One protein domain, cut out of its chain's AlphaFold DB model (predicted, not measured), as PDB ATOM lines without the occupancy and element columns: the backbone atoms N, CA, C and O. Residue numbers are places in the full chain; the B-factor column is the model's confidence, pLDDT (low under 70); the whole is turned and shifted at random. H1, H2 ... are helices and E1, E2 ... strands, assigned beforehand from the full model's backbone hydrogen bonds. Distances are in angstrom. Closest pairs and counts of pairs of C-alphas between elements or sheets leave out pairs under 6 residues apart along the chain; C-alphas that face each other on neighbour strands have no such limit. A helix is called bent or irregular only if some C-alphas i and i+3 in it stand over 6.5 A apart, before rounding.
ATOM      1  N   ASN A 109     174.997 135.788 150.568       96.12
ATOM      2  CA  ASN A 109     175.403 136.528 149.371       96.12
ATOM      3  C   ASN A 109     174.165 137.108 148.660       96.12
ATOM      4  O   ASN A 109     173.953 136.877 147.464       96.12
ATOM      5  N   GLN A 110     173.335 137.824 149.416       95.81
ATOM      6  CA  GLN A 110     172.150 138.512 148.911       95.81
ATOM      7  C   GLN A 110     172.462 139.499 147.772       95.81
ATOM      8  O   GLN A 110     173.457 140.224 147.820       95.81
ATOM      9  N   GLY A 111     171.611 139.533 146.742       94.62
ATOM     10  CA  GLY A 111     171.718 140.462 145.608       94.62
ATOM     11  C   GLY A 111     172.909 140.232 144.667       94.62
ATOM     12  O   GLY A 111     173.094 140.986 143.714       94.62
ATOM     13  N   ALA A 112     173.730 139.207 144.907       94.94
ATOM     14  CA  ALA A 112     175.018 139.021 144.237       94.94
ATOM     15  C   ALA A 112     175.008 137.925 143.154       94.94
ATOM     16  O   ALA A 112     176.072 137.507 142.694       94.94
ATOM     17  N   LEU A 113     173.838 137.442 142.721       94.38
ATOM     18  CA  LEU A 113     173.731 136.325 141.769       94.38
ATOM     19  C   LEU A 113     174.609 136.492 140.517       94.38
ATOM     20  O   LEU A 113     175.372 135.588 140.174       94.38
ATOM     21  N   LYS A 114     174.552 137.661 139.865       93.25
ATOM     22  CA  LYS A 114     175.295 137.949 138.620       93.25
ATOM     23  C   LYS A 114     176.815 137.956 138.801       93.25
ATOM     24  O   LYS A 114     177.553 137.709 137.839       93.25
ATOM     25  N   ASP A 115     177.278 138.208 140.021       93.81
ATOM     26  CA  ASP A 115     178.696 138.216 140.356       93.81
ATOM     27  C   ASP A 115     179.250 136.807 140.553       93.81
ATOM     28  O   ASP A 115     180.443 136.570 140.352       93.81
ATOM     29  N   PHE A 116     178.403 135.886 141.015       93.31
ATOM     30  CA  PHE A 116     178.795 134.520 141.331       93.31
ATOM     31  C   PHE A 116     178.519 133.557 140.186       93.31
ATOM     32  O   PHE A 116     179.337 132.670 139.965       93.31
ATOM     33  N   VAL A 117     177.423 133.726 139.449       92.81
ATOM     34  CA  VAL A 117     176.960 132.761 138.447       92.81
ATOM     35  C   VAL A 117     177.120 133.313 137.031       92.81
ATOM     36  O   VAL A 117     176.809 134.471 136.747       92.81
ATOM     37  N   SER A 118     177.625 132.477 136.124       88.44
ATOM     38  CA  SER A 118     177.683 132.781 134.695       88.44
ATOM     39  C   SER A 118     176.361 132.442 134.010       88.44
ATOM     40  O   SER A 118     175.999 131.274 133.910       88.44
ATOM     41  N   GLY A 119     175.652 133.467 133.525       84.88
ATOM     42  CA  GLY A 119     174.392 133.297 132.795       84.88
ATOM     43  C   GLY A 119     174.565 132.558 131.466       84.88
ATOM     44  O   GLY A 119     173.767 131.686 131.150       84.88
ATOM     45  N   GLU A 120     175.646 132.832 130.734       84.75
ATOM     46  CA  GLU A 120     175.954 132.176 129.452       84.75
ATOM     47  C   GLU A 120     176.188 130.669 129.622       84.75
ATOM     48  O   GLU A 120     175.707 129.857 128.837       84.75
ATOM     49  N   LYS A 121     176.885 130.281 130.698       85.00
ATOM     50  CA  LYS A 121     177.220 128.878 130.991       85.00
ATOM     51  C   LYS A 121     176.099 128.142 131.734       85.00
ATOM     52  O   LYS A 121     176.155 126.924 131.877       85.00
ATOM     53  N   LEU A 122     175.072 128.856 132.200       85.38
ATOM     54  CA  LEU A 122     173.988 128.309 133.020       85.38
ATOM     55  C   LEU A 122     173.232 127.178 132.314       85.38
ATOM     56  O   LEU A 122     172.906 126.174 132.948       85.38
ATOM     57  N   ALA A 123     172.972 127.327 131.012       85.38
ATOM     58  CA  ALA A 123     172.222 126.353 130.224       85.38
ATOM     59  C   ALA A 123     172.858 124.952 130.262       85.38
ATOM     60  O   ALA A 123     172.140 123.963 130.397       85.38
ATOM     61  N   TYR A 124     174.192 124.876 130.248       84.44
ATOM     62  CA  TYR A 124     174.937 123.616 130.294       84.44
ATOM     63  C   TYR A 124     174.790 122.885 131.632       84.44
ATOM     64  O   TYR A 124     174.705 121.662 131.667       84.44
ATOM     65  N   PHE A 125     174.723 123.622 132.744       86.88
ATOM     66  CA  PHE A 125     174.642 123.024 134.079       86.88
ATOM     67  C   PHE A 125     173.207 122.803 134.566       86.88
ATOM     68  O   PHE A 125     173.002 121.997 135.475       86.88
ATOM     69  N   ARG A 126     172.214 123.466 133.954       80.50
ATOM     70  CA  ARG A 126     170.798 123.377 134.354       80.50
ATOM     71  C   ARG A 126     170.261 121.949 134.377       80.50
ATOM     72  O   ARG A 126     169.494 121.618 135.275       80.50
ATOM     73  N   LEU A 127     170.711 121.091 133.459       80.88
ATOM     74  CA  LEU A 127     170.322 119.672 133.409       80.88
ATOM     75  C   LEU A 127     170.751 118.875 134.653       80.88
ATOM     76  O   LEU A 127     170.185 117.824 134.939       80.88
ATOM     77  N   HIS A 128     171.734 119.371 135.406       80.38
ATOM     78  CA  HIS A 128     172.291 118.715 136.588       80.38
ATOM     79  C   HIS A 128     171.820 119.344 137.907       80.38
ATOM     80  O   HIS A 128     172.346 119.013 138.977       80.38
ATOM     81  N   PHE A 129     170.870 120.280 137.868       81.06
ATOM     82  CA  PHE A 129     170.338 120.901 139.079       81.06
ATOM     83  C   PHE A 129     169.290 120.013 139.739       81.06
ATOM     84  O   PHE A 129     168.437 119.421 139.085       81.06
ATOM     85  N   SER A 130     169.343 119.937 141.071       76.50
ATOM     86  CA  SER A 130     168.269 119.313 141.838       76.50
ATOM     87  C   SER A 130     167.114 120.298 141.964       76.50
ATOM     88  O   SER A 130     167.301 121.396 142.494       76.50
ATOM     89  N   SER A 131     165.919 119.896 141.527       78.00
ATOM     90  CA  SER A 131     164.704 120.655 141.821       78.00
ATOM     91  C   SER A 131     164.526 120.759 143.340       78.00
ATOM     92  O   SER A 131     164.623 119.739 144.037       78.00
ATOM     93  N   PRO A 132     164.309 121.967 143.880       82.94
ATOM     94  CA  PRO A 132     164.171 122.147 145.311       82.94
ATOM     95  C   PRO A 132     162.862 121.512 145.808       82.94
ATOM     96  O   PRO A 132     161.789 121.833 145.296       82.94
ATOM     97  N   PRO A 133     162.912 120.602 146.798       87.50
ATOM     98  CA  PRO A 133     161.711 120.155 147.491       87.50
ATOM     99  C   PRO A 133     161.178 121.272 148.400       87.50
ATOM    100  O   PRO A 133     161.916 122.175 148.785       87.50
ATOM    101  N   LYS A 134     159.914 121.158 148.827       88.12
ATOM    102  CA  LYS A 134     159.310 122.089 149.802       88.12
ATOM    103  C   LYS A 134     160.021 122.093 151.163       88.12
ATOM    104  O   LYS A 134     160.041 123.115 151.838       88.12
ATOM    105  N   ILE A 135     160.594 120.952 151.554       92.62
ATOM    106  CA  ILE A 135     161.327 120.776 152.813       92.62
ATOM    107  C   ILE A 135     162.704 120.191 152.499       92.62
ATOM    108  O   ILE A 135     162.817 119.104 151.920       92.62
ATOM    109  N   LEU A 136     163.754 120.898 152.903       93.81
ATOM    110  CA  LEU A 136     165.136 120.443 152.825       93.81
ATOM    111  C   LEU A 136     165.529 119.759 154.132       93.81
ATOM    112  O   LEU A 136     165.657 120.395 155.175       93.81
ATOM    113  N   ASN A 137     165.749 118.449 154.048       93.50
ATOM    114  CA  ASN A 137     166.210 117.633 155.164       93.50
ATOM    115  C   ASN A 137     167.736 117.495 155.168       93.50
ATOM    116  O   ASN A 137     168.395 117.640 154.133       93.50
ATOM    117  N   ALA A 138     168.287 117.147 156.330       93.38
ATOM    118  CA  ALA A 138     169.710 116.884 156.494       93.38
ATOM    119  C   ALA A 138     170.252 115.886 155.453       93.38
ATOM    120  O   ALA A 138     169.683 114.818 155.214       93.38
ATOM    121  N   ASN A 139     171.390 116.226 154.853       91.44
ATOM    122  CA  ASN A 139     172.021 115.465 153.781       91.44
ATOM    123  C   ASN A 139     173.487 115.156 154.101       91.44
ATOM    124  O   ASN A 139     174.228 115.987 154.621       91.44
ATOM    125  N   LYS A 140     173.917 113.943 153.733       86.81
ATOM    126  CA  LYS A 140     175.315 113.504 153.874       86.81
ATOM    127  C   LYS A 140     176.220 114.070 152.779       86.81
ATOM    128  O   LYS A 140     177.390 114.328 153.028       86.81
ATOM    129  N   MET A 141     175.680 114.248 151.572       89.50
ATOM    130  CA  MET A 141     176.410 114.766 150.414       89.50
ATOM    131  C   MET A 141     175.949 116.185 150.079       89.50
ATOM    132  O   MET A 141     174.732 116.386 149.998       89.50
ATOM    133  N   PRO A 142     176.876 117.135 149.848       93.19
ATOM    134  CA  PRO A 142     176.559 118.477 149.376       93.19
ATOM    135  C   PRO A 142     175.654 118.470 148.146       93.19
ATOM    136  O   PRO A 142     175.860 117.670 147.237       93.19
ATOM    137  N   LYS A 143     174.667 119.369 148.105       92.94
ATOM    138  CA  LYS A 143     173.782 119.542 146.942       92.94
ATOM    139  C   LYS A 143     173.642 121.009 146.557       92.94
ATOM    140  O   LYS A 143     173.684 121.885 147.422       92.94
ATOM    141  N   LEU A 144     173.459 121.262 145.265       93.69
ATOM    142  CA  LEU A 144     173.084 122.570 144.742       93.69
ATOM    143  C   LEU A 144     171.593 122.563 144.412       93.69
ATOM    144  O   LEU A 144     171.118 121.677 143.698       93.69
ATOM    145  N   TYR A 145     170.877 123.550 144.939       93.94
ATOM    146  CA  TYR A 145     169.456 123.756 144.677       93.94
ATOM    147  C   TYR A 145     169.258 125.080 143.953       93.94
ATOM    148  O   TYR A 145     169.814 126.099 144.368       93.94
ATOM    149  N   TRP A 146     168.470 125.044 142.882       93.44
ATOM    150  CA  TRP A 146     168.177 126.204 142.049       93.44
ATOM    151  C   TRP A 146     166.701 126.581 142.162       93.44
ATOM    152  O   TRP A 146     165.832 125.767 141.856       93.44
ATOM    153  N   PHE A 147     166.426 127.813 142.575       93.25
ATOM    154  CA  PHE A 147     165.089 128.382 142.695       93.25
ATOM    155  C   PHE A 147     164.895 129.415 141.581       93.25
ATOM    156  O   PHE A 147     165.526 130.470 141.590       93.25
ATOM    157  N   SER A 148     164.049 129.093 140.604       90.81
ATOM    158  CA  SER A 148     163.716 129.983 139.480       90.81
ATOM    159  C   SER A 148     162.591 130.970 139.796       90.81
ATOM    160  O   SER A 148     162.370 131.908 139.038       90.81
ATOM    161  N   ASP A 149     161.856 130.749 140.885       89.69
ATOM    162  CA  ASP A 149     160.722 131.591 141.245       89.69
ATOM    163  C   ASP A 149     161.196 132.975 141.707       89.69
ATOM    164  O   ASP A 149     162.238 133.119 142.352       89.69
ATOM    165  N   SER A 150     160.404 134.008 141.405       90.44
ATOM    166  CA  SER A 150     160.678 135.375 141.863       90.44
ATOM    167  C   SER A 150     160.579 135.516 143.385       90.44
ATOM    168  O   SER A 150     161.206 136.403 143.959       90.44
ATOM    169  N   GLN A 151     159.787 134.649 144.018       92.06
ATOM    170  CA  GLN A 151     159.574 134.544 145.456       92.06
ATOM    171  C   GLN A 151     159.556 133.058 145.817       92.06
ATOM    172  O   GLN A 151     158.551 132.377 145.612       92.06
ATOM    173  N   ALA A 152     160.674 132.545 146.319       93.31
ATOM    174  CA  ALA A 152     160.795 131.155 146.733       93.31
ATOM    175  C   ALA A 152     160.736 131.033 148.260       93.31
ATOM    176  O   ALA A 152     161.344 131.823 148.981       93.31
ATOM    177  N   GLU A 153     160.057 130.004 148.759       95.12
ATOM    178  CA  GLU A 153     160.042 129.652 150.180       95.12
ATOM    179  C   GLU A 153     160.395 128.176 150.352       95.12
ATOM    180  O   GLU A 153     159.891 127.314 149.626       95.12
ATOM    181  N   VAL A 154     161.278 127.883 151.304       95.62
ATOM    182  CA  VAL A 154     161.675 126.511 151.620       95.62
ATOM    183  C   VAL A 154     161.909 126.344 153.114       95.62
ATOM    184  O   VAL A 154     162.549 127.173 153.767       95.62
ATOM    185  N   GLU A 155     161.408 125.237 153.650       96.75
ATOM    186  CA  GLU A 155     161.603 124.880 155.050       96.75
ATOM    187  C   GLU A 155     162.904 124.085 155.223       96.75
ATOM    188  O   GLU A 155     163.176 123.135 154.483       96.75
ATOM    189  N   ILE A 156     163.722 124.451 156.211       96.75
ATOM    190  CA  ILE A 156     164.982 123.784 156.540       96.75
ATOM    191  C   ILE A 156     164.806 122.954 157.811       96.75
ATOM    192  O   ILE A 156     164.605 123.488 158.908       96.75
ATOM    193  N   ASN A 157     164.974 121.641 157.668       94.62
ATOM    194  CA  ASN A 157     164.886 120.675 158.754       94.62
ATOM    195  C   ASN A 157     166.231 119.956 158.975       94.62
ATOM    196  O   ASN A 157     166.718 119.192 158.136       94.62
ATOM    197  N   GLY A 158     166.844 120.192 160.136       94.50
ATOM    198  CA  GLY A 158     168.172 119.671 160.471       94.50
ATOM    199  C   GLY A 158     169.318 120.439 159.799       94.50
ATOM    200  O   GLY A 158     169.159 121.590 159.400       94.50
ATOM    201  N   THR A 159     170.507 119.827 159.723       95.81
ATOM    202  CA  THR A 159     171.689 120.457 159.105       95.81
ATOM    203  C   THR A 159     171.813 120.071 157.634       95.81
ATOM    204  O   THR A 159     172.148 118.930 157.317       95.81
ATOM    205  N   VAL A 160     171.587 121.034 156.747       95.94
ATOM    206  CA  VAL A 160     171.631 120.871 155.292       95.94
ATOM    207  C   VAL A 160     172.946 121.427 154.748       95.94
ATOM    208  O   VAL A 160     173.212 122.625 154.817       95.94
ATOM    209  N   SER A 161     173.784 120.567 154.183       96.31
ATOM    210  CA  SER A 161     174.997 120.951 153.460       96.31
ATOM    211  C   SER A 161     174.643 121.286 152.012       96.31
ATOM    212  O   SER A 161     174.500 120.382 151.188       96.31
ATOM    213  N   ALA A 162     174.464 122.565 151.683       95.44
ATOM    214  CA  ALA A 162     174.029 122.957 150.346       95.44
ATOM    215  C   ALA A 162     174.529 124.332 149.897       95.44
ATOM    216  O   ALA A 162     174.848 125.192 150.721       95.44
ATOM    217  N   VAL A 163     174.548 124.535 148.579       95.88
ATOM    218  CA  VAL A 163     174.546 125.872 147.979       95.88
ATOM    219  C   VAL A 163     173.157 126.130 147.407       95.88
ATOM    220  O   VAL A 163     172.713 125.400 146.522       95.88
ATOM    221  N   LEU A 164     172.462 127.132 147.942       95.88
ATOM    222  CA  LEU A 164     171.155 127.551 147.441       95.88
ATOM    223  C   LEU A 164     171.346 128.736 146.502       95.88
ATOM    224  O   LEU A 164     172.019 129.702 146.866       95.88
ATOM    225  N   ILE A 165     170.759 128.662 145.313       95.19
ATOM    226  CA  ILE A 165     170.794 129.739 144.328       95.19
ATOM    227  C   ILE A 165     169.363 130.122 143.974       95.19
ATOM    228  O   ILE A 165     168.611 129.260 143.533       95.19
ATOM    229  N   ALA A 166     168.995 131.390 144.153       95.31
ATOM    230  CA  ALA A 166     167.676 131.905 143.794       95.31
ATOM    231  C   ALA A 166     167.760 133.053 142.781       95.31
ATOM    232  O   ALA A 166     168.540 133.994 142.955       95.31
ATOM    233  N   GLU A 167     166.931 132.983 141.737       94.19
ATOM    234  CA  GLU A 167     166.791 134.033 140.720       94.19
ATOM    235  C   GLU A 167     166.021 135.262 141.240       94.19
ATOM    236  O   GLU A 167     166.176 136.344 140.681       94.19
ATOM    237  N   GLY A 168     165.258 135.128 142.331       94.75
ATOM    238  CA  GLY A 168     164.526 136.209 142.999       94.75
ATOM    239  C   GLY A 168     164.811 136.303 144.501       94.75
ATOM    240  O   GLY A 168     165.958 136.134 144.936       94.75
ATOM    241  N   ASP A 169     163.766 136.588 145.278       96.88
ATOM    242  CA  ASP A 169     163.798 136.573 146.740       96.88
ATOM    243  C   ASP A 169     163.677 135.132 147.259       96.88
ATOM    244  O   ASP A 169     162.977 134.297 146.679       96.88
ATOM    245  N   LEU A 170     164.350 134.841 148.372       96.94
ATOM    246  CA  LEU A 170     164.324 133.530 149.016       96.94
ATOM    247  C   LEU A 170     164.019 133.676 150.504       96.94
ATOM    248  O   LEU A 170     164.737 134.354 151.242       96.94
ATOM    249  N   LYS A 171     162.982 132.979 150.960       96.94
ATOM    250  CA  LYS A 171     162.622 132.859 152.368       96.94
ATOM    251  C   LYS A 171     162.952 131.458 152.874       96.94
ATOM    252  O   LYS A 171     162.483 130.458 152.333       96.94
ATOM    253  N   LEU A 172     163.769 131.393 153.918       96.62
ATOM    254  CA  LEU A 172     164.136 130.156 154.599       96.62
ATOM    255  C   LEU A 172     163.408 130.090 155.937       96.62
ATOM    256  O   LEU A 172     163.622 130.953 156.787       96.62
ATOM    257  N   THR A 173     162.581 129.068 156.130       96.75
ATOM    258  CA  THR A 173     161.789 128.871 157.356       96.75
ATOM    259  C   THR A 173     162.189 127.596 158.095       96.75
ATOM    260  O   THR A 173     162.856 126.724 157.539       96.75
ATOM    261  N   GLY A 174     161.810 127.473 159.367       94.31
ATOM    262  CA  GLY A 174     162.027 126.266 160.172       94.31
ATOM    263  C   GLY A 174     163.061 126.461 161.281       94.31
ATOM    264  O   GLY A 174     163.332 127.575 161.707       94.31
ATOM    265  N   LYS A 175     163.623 125.362 161.800       93.00
ATOM    266  CA  LYS A 175     164.602 125.379 162.917       93.00
ATOM    267  C   LYS A 175     165.950 124.755 162.549       93.00
ATOM    268  O   LYS A 175     166.750 124.412 163.420       93.00
ATOM    269  N   GLY A 176     166.177 124.528 161.259       94.75
ATOM    270  CA  GLY A 176     167.385 123.895 160.752       94.75
ATOM    271  C   GLY A 176     168.570 124.846 160.579       94.75
ATOM    272  O   GLY A 176     168.534 126.038 160.898       94.75
ATOM    273  N   ARG A 177     169.656 124.293 160.042       95.88
ATOM    274  CA  ARG A 177     170.901 125.004 159.751       95.88
ATOM    275  C   ARG A 177     171.364 124.702 158.337       95.88
ATOM    276  O   ARG A 177     171.461 123.540 157.961       95.88
ATOM    277  N   ILE A 178     171.764 125.724 157.591       96.69
ATOM    278  CA  ILE A 178     172.465 125.544 156.317       96.69
ATOM    279  C   ILE A 178     173.973 125.624 156.555       96.69
ATOM    280  O   ILE A 178     174.469 126.591 157.132       96.69
ATOM    281  N   SER A 179     174.708 124.608 156.102       96.38
ATOM    282  CA  SER A 179     176.173 124.564 156.087       96.38
ATOM    283  C   SER A 179     176.693 124.668 154.650       96.38
ATOM    284  O   SER A 179     176.950 123.667 153.978       96.38
ATOM    285  N   GLY A 180     176.844 125.894 154.158       96.44
ATOM    286  CA  GLY A 180     177.243 126.154 152.777       96.44
ATOM    287  C   GLY A 180     177.124 127.627 152.418       96.44
ATOM    288  O   GLY A 180     177.688 128.455 153.127       96.44
ATOM    289  N   ALA A 181     176.444 127.957 151.325       97.44
ATOM    290  CA  ALA A 181     176.221 129.345 150.924       97.44
ATOM    291  C   ALA A 181     174.841 129.522 150.287       97.44
ATOM    292  O   ALA A 181     174.317 128.612 149.656       97.44
ATOM    293  N   VAL A 182     174.272 130.707 150.438       97.38
ATOM    294  CA  VAL A 182     173.035 131.136 149.797       97.38
ATOM    295  C   VAL A 182     173.375 132.331 148.917       97.38
ATOM    296  O   VAL A 182     174.093 133.239 149.343       97.38
ATOM    297  N   ILE A 183     172.921 132.284 147.670       97.06
ATOM    298  CA  ILE A 183     173.149 133.306 146.653       97.06
ATOM    299  C   ILE A 183     171.785 133.654 146.072       97.06
ATOM    300  O   ILE A 183     171.110 132.785 145.526       97.06
ATOM    301  N   THR A 184     171.378 134.911 146.171       96.94
ATOM    302  CA  THR A 184     170.089 135.371 145.641       96.94
ATOM    303  C   THR A 184     170.306 136.543 144.694       96.94
ATOM    304  O   THR A 184     171.306 137.262 144.797       96.94
ATOM    305  N   SER A 185     169.388 136.749 143.748       96.19
ATOM    306  CA  SER A 185     169.325 138.023 143.020       96.19
ATOM    307  C   SER A 185     168.551 139.083 143.799       96.19
ATOM    308  O   SER A 185     168.834 140.268 143.639       96.19
ATOM    309  N   GLY A 186     167.573 138.660 144.603       94.94
ATOM    310  CA  GLY A 186     166.763 139.516 145.459       94.94
ATOM    311  C   GLY A 186     167.157 139.404 146.930       94.94
ATOM    312  O   GLY A 186     168.330 139.185 147.246       94.94
ATOM    313  N   ASN A 187     166.186 139.525 147.831       96.38
ATOM    314  CA  ASN A 187     166.371 139.503 149.278       96.38
ATOM    315  C   ASN A 187     166.392 138.086 149.873       96.38
ATOM    316  O   ASN A 187     165.662 137.203 149.425       96.38
ATOM    317  N   LEU A 188     167.204 137.880 150.915       96.69
ATOM    318  CA  LEU A 188     167.233 136.646 151.698       96.69
ATOM    319  C   LEU A 188     166.587 136.898 153.062       96.69
ATOM    320  O   LEU A 188     167.063 137.723 153.837       96.69
ATOM    321  N   THR A 189     165.518 136.167 153.373       96.81
ATOM    322  CA  THR A 189     164.845 136.241 154.679       96.81
ATOM    323  C   THR A 189     165.037 134.934 155.436       96.81
ATOM    324  O   THR A 189     164.774 133.861 154.895       96.81
ATOM    325  N   LEU A 190     165.484 135.016 156.690       96.31
ATOM    326  CA  LEU A 190     165.685 133.863 157.569       96.31
ATOM    327  C   LEU A 190     164.678 133.909 158.722       96.31
ATOM    328  O   LEU A 190     164.686 134.858 159.502       96.31
ATOM    329  N   ASP A 191     163.855 132.874 158.851       96.06
ATOM    330  CA  ASP A 191     162.878 132.717 159.930       96.06
ATOM    331  C   ASP A 191     163.164 131.424 160.706       96.06
ATOM    332  O   ASP A 191     162.857 130.320 160.257       96.06
ATOM    333  N   GLY A 192     163.867 131.560 161.835       92.44
ATOM    334  CA  GLY A 192     164.289 130.445 162.696       92.44
ATOM    335  C   GLY A 192     165.453 129.588 162.164       92.44
ATOM    336  O   GLY A 192     165.998 128.765 162.903       92.44
ATOM    337  N   VAL A 193     165.889 129.805 160.919       96.31
ATOM    338  CA  VAL A 193     166.993 129.075 160.275       96.31
ATOM    339  C   VAL A 193     168.340 129.740 160.548       96.31
ATOM    340  O   VAL A 193     168.502 130.950 160.400       96.31
ATOM    341  N   THR A 194     169.357 128.937 160.865       95.25
ATOM    342  CA  THR A 194     170.740 129.428 160.987       95.25
ATOM    343  C   THR A 194     171.531 129.203 159.701       95.25
ATOM    344  O   THR A 194     171.659 128.073 159.232       95.25
ATOM    345  N   LEU A 195     172.155 130.250 159.165       96.06
ATOM    346  CA  LEU A 195     173.039 130.152 158.005       96.06
ATOM    347  C   LEU A 195     174.510 130.186 158.430       96.06
ATOM    348  O   LEU A 195     174.953 131.106 159.114       96.06
ATOM    349  N   ALA A 196     175.287 129.189 158.010       95.56
ATOM    350  CA  ALA A 196     176.714 129.121 158.282       95.56
ATOM    351  C   ALA A 196     177.520 128.770 157.034       95.56
ATOM    352  O   ALA A 196     177.196 127.836 156.301       95.56
ATOM    353  N   TYR A 197     178.629 129.487 156.842       96.94
ATOM    354  CA  TYR A 197     179.520 129.241 155.718       96.94
ATOM    355  C   TYR A 197     180.202 127.871 155.820       96.94
ATOM    356  O   TYR A 197     181.001 127.620 156.723       96.94
ATOM    357  N   GLY A 198     179.907 126.982 154.873       94.75
ATOM    358  CA  GLY A 198     180.501 125.650 154.785       94.75
ATOM    359  C   GLY A 198     181.601 125.585 153.730       94.75
ATOM    360  O   GLY A 198     181.327 125.183 152.604       94.75
ATOM    361  N   LYS A 199     182.857 125.922 154.074       94.69
ATOM    362  CA  LYS A 199     183.982 125.936 153.104       94.69
ATOM    363  C   LYS A 199     184.107 124.627 152.314       94.69
ATOM    364  O   LYS A 199     184.260 124.669 151.100       94.69
ATOM    365  N   LYS A 200     184.031 123.473 152.990       93.62
ATOM    366  CA  LYS A 200     184.125 122.152 152.342       93.62
ATOM    367  C   LYS A 200     182.973 121.924 151.357       93.62
ATOM    368  O   LYS A 200     183.221 121.519 150.230       93.62
ATOM    369  N   THR A 201     181.745 122.246 151.768       94.50
ATOM    370  CA  THR A 201     180.533 122.162 150.938       94.50
ATOM    371  C   THR A 201     180.657 123.025 149.686       94.50
ATOM    372  O   THR A 201     180.418 122.550 148.580       94.50
ATOM    373  N   VAL A 202     181.062 124.286 149.858       94.69
ATOM    374  CA  VAL A 202     181.163 125.254 148.761       94.69
ATOM    375  C   VAL A 202     182.257 124.852 147.779       94.69
ATOM    376  O   VAL A 202     181.993 124.812 146.585       94.69
ATOM    377  N   VAL A 203     183.452 124.487 148.256       93.12
ATOM    378  CA  VAL A 203     184.550 124.048 147.375       93.12
ATOM    379  C   VAL A 203     184.156 122.802 146.580       93.12
ATOM    380  O   VAL A 203     184.362 122.779 145.371       93.12
ATOM    381  N   ALA A 204     183.539 121.809 147.230       92.38
ATOM    382  CA  ALA A 204     183.096 120.589 146.558       92.38
ATOM    383  C   ALA A 204     182.063 120.879 145.457       92.38
ATOM    384  O   ALA A 204     182.198 120.374 144.346       92.38
ATOM    385  N   LEU A 205     181.068 121.731 145.729       92.81
ATOM    386  CA  LEU A 205     180.039 122.073 144.741       92.81
ATOM    387  C   LEU A 205     180.579 122.963 143.617       92.81
ATOM    388  O   LEU A 205     180.251 122.740 142.457       92.81
ATOM    389  N   VAL A 206     181.447 123.932 143.915       91.88
ATOM    390  CA  VAL A 206     182.097 124.752 142.877       91.88
ATOM    391  C   VAL A 206     182.918 123.873 141.927       91.88
ATOM    392  O   VAL A 206     182.882 124.083 140.714       91.88
ATOM    393  N   GLN A 207     183.616 122.864 142.458       90.00
ATOM    394  CA  GLN A 207     184.346 121.886 141.651       90.00
ATOM    395  C   GLN A 207     183.411 120.976 140.850       90.00
ATOM    396  O   GLN A 207     183.660 120.780 139.669       90.00
ATOM    397  N   GLN A 208     182.331 120.472 141.457       90.06
ATOM    398  CA  GLN A 208     181.356 119.602 140.790       90.06
ATOM    399  C   GLN A 208     180.669 120.287 139.599       90.06
ATOM    400  O   GLN A 208     180.414 119.644 138.588       90.06
ATOM    401  N   TYR A 209     180.389 121.589 139.700       90.88
ATOM    402  CA  TYR A 209     179.816 122.395 138.614       90.88
ATOM    403  C   TYR A 209     180.901 123.117 137.797       90.88
ATOM    404  O   TYR A 209     180.741 124.270 137.383       90.88
ATOM    405  N   SER A 210     182.029 122.434 137.602       90.62
ATOM    406  CA  SER A 210     183.114 122.821 136.707       90.62
ATOM    407  C   SER A 210     183.562 121.617 135.890       90.62
ATOM    408  O   SER A 210     183.617 120.508 136.407       90.62
ATOM    409  N   GLN A 211     183.963 121.848 134.648       90.06
ATOM    410  CA  GLN A 211     184.595 120.847 133.800       90.06
ATOM    411  C   GLN A 211     185.622 121.503 132.885       90.06
ATOM    412  O   GLN A 211     185.532 122.690 132.572       90.06
ATOM    413  N   TRP A 212     186.609 120.727 132.471       91.19
ATOM    414  CA  TRP A 212     187.545 121.141 131.440       91.19
ATOM    415  C   TRP A 212     186.969 120.807 130.071       91.19
ATOM    416  O   TRP A 212     186.378 119.746 129.872       91.19
ATOM    417  N   GLN A 213     187.153 121.716 129.128       88.81
ATOM    418  CA  GLN A 213     186.826 121.512 127.728       88.81
ATOM    419  C   GLN A 213     187.973 122.014 126.865       88.81
ATOM    420  O   GLN A 213     188.832 122.771 127.317       88.81
ATOM    421  N   LEU A 214     188.002 121.574 125.618       89.12
ATOM    422  CA  LEU A 214     188.943 122.104 124.653       89.12
ATOM    423  C   LEU A 214     188.622 123.583 124.392       89.12
ATOM    424  O   LEU A 214     187.472 123.917 124.116       89.12
TER     425      LEU A 214
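This is residues 109 to 214 of the 227 residues of an uncharacterized protein of Haemophilus influenzae (strain PittGG) (UniProt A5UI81). The chain is wound in stacked turns: eight strands alternate between two sheets face to face, E1 E3 E5 E7 and E2 E4 E6 E8, which make a sandwich with H3 packed on the outside of the second. H1 grazes that second sheet, residues 118 to 123 stick out, and E9 runs on past H3 to one end of the longest axis. You will find 106 residues printed, with three named helices and nine named strands in the order H1 H2 E1 E2 E3 E4 E5 E6 E7 E8 H3 E9; both sheets are parallel, and the class is mixed. The whole is compact, with a radius of gyration of the C-alphas of 13.1 A, and spans 46 by 29 by 21 A.

Begin at H1, residues 113 to 116; it only grazes the sheet of E2, 143 to 147, E4, 162 to 166, E6, 177 to 184, and E8, 194 to 197, with the C-alphas of Leu 113 and Thr 184 closest at 5.4 A. H2, residues 119 to 126, is not on that sheet; it is only just irregular, C-alphas 120 and 123 being 7.0 A apart. Next look at the sheet of E1, 135 to 137, E3, 151 to 157, E5, 169 to 174, and E7, 188 to 191: N 136 and O 155, 2.8 A, N 154 and O 171, 3.0 A, and N 172 and O 189, 2.8 A, are within hydrogen-bond range. In the twisted sheet E2 E4 E6 E8, so are N 145 and O 163, 3.0 A, N 164 and O 181, 2.9 A, and N 178 and O 194, 2.9 A. E6 bends by 87 degrees at residue 180; its pairing is staggered, with E8 over 177 to 180 and with E4 over 181 to 184. The facing parts of the sheets are 9.5 A centre to centre. H3, residues 199 to 208, makes two layers with E2 E4 E6 E8, a helix on one face of a sheet, at a height of 8.2 A over the sheet; Gly 180 and Thr 201 have the closest C-alphas of E6 and H3, 5.5 A. On the local plane it runs slantwise to E4 at 55 degrees. E9, residues 210 to 214, pairs with no named strand. Every O i to N i+4 pair is within hydrogen-bond range in H3, but 1 of 4 in H2, where 3 of 5 O i to N i+3 pairs are; H1 is too short for an i+4 pair.

Find C-alpha 113 at (173.731, 136.325, 141.769), where H1 begins. From C-alpha 151 at (159.574, 134.544, 145.456), E3 runs 19.9 A; E6 measures 17.5 A, E5 17.0 A and H3 14.1 A. E9 ends at C-alpha 214, (188.943, 122.104, 124.653).

The C-alphas farthest apart, those of Gly 192 and Leu 214, are 46.1 A apart. The printed part has no cut and no long link; H2 to E1 is short, and the other links are tight. The mean pLDDT of the printed part is 92.5, and no printed residue is under 70.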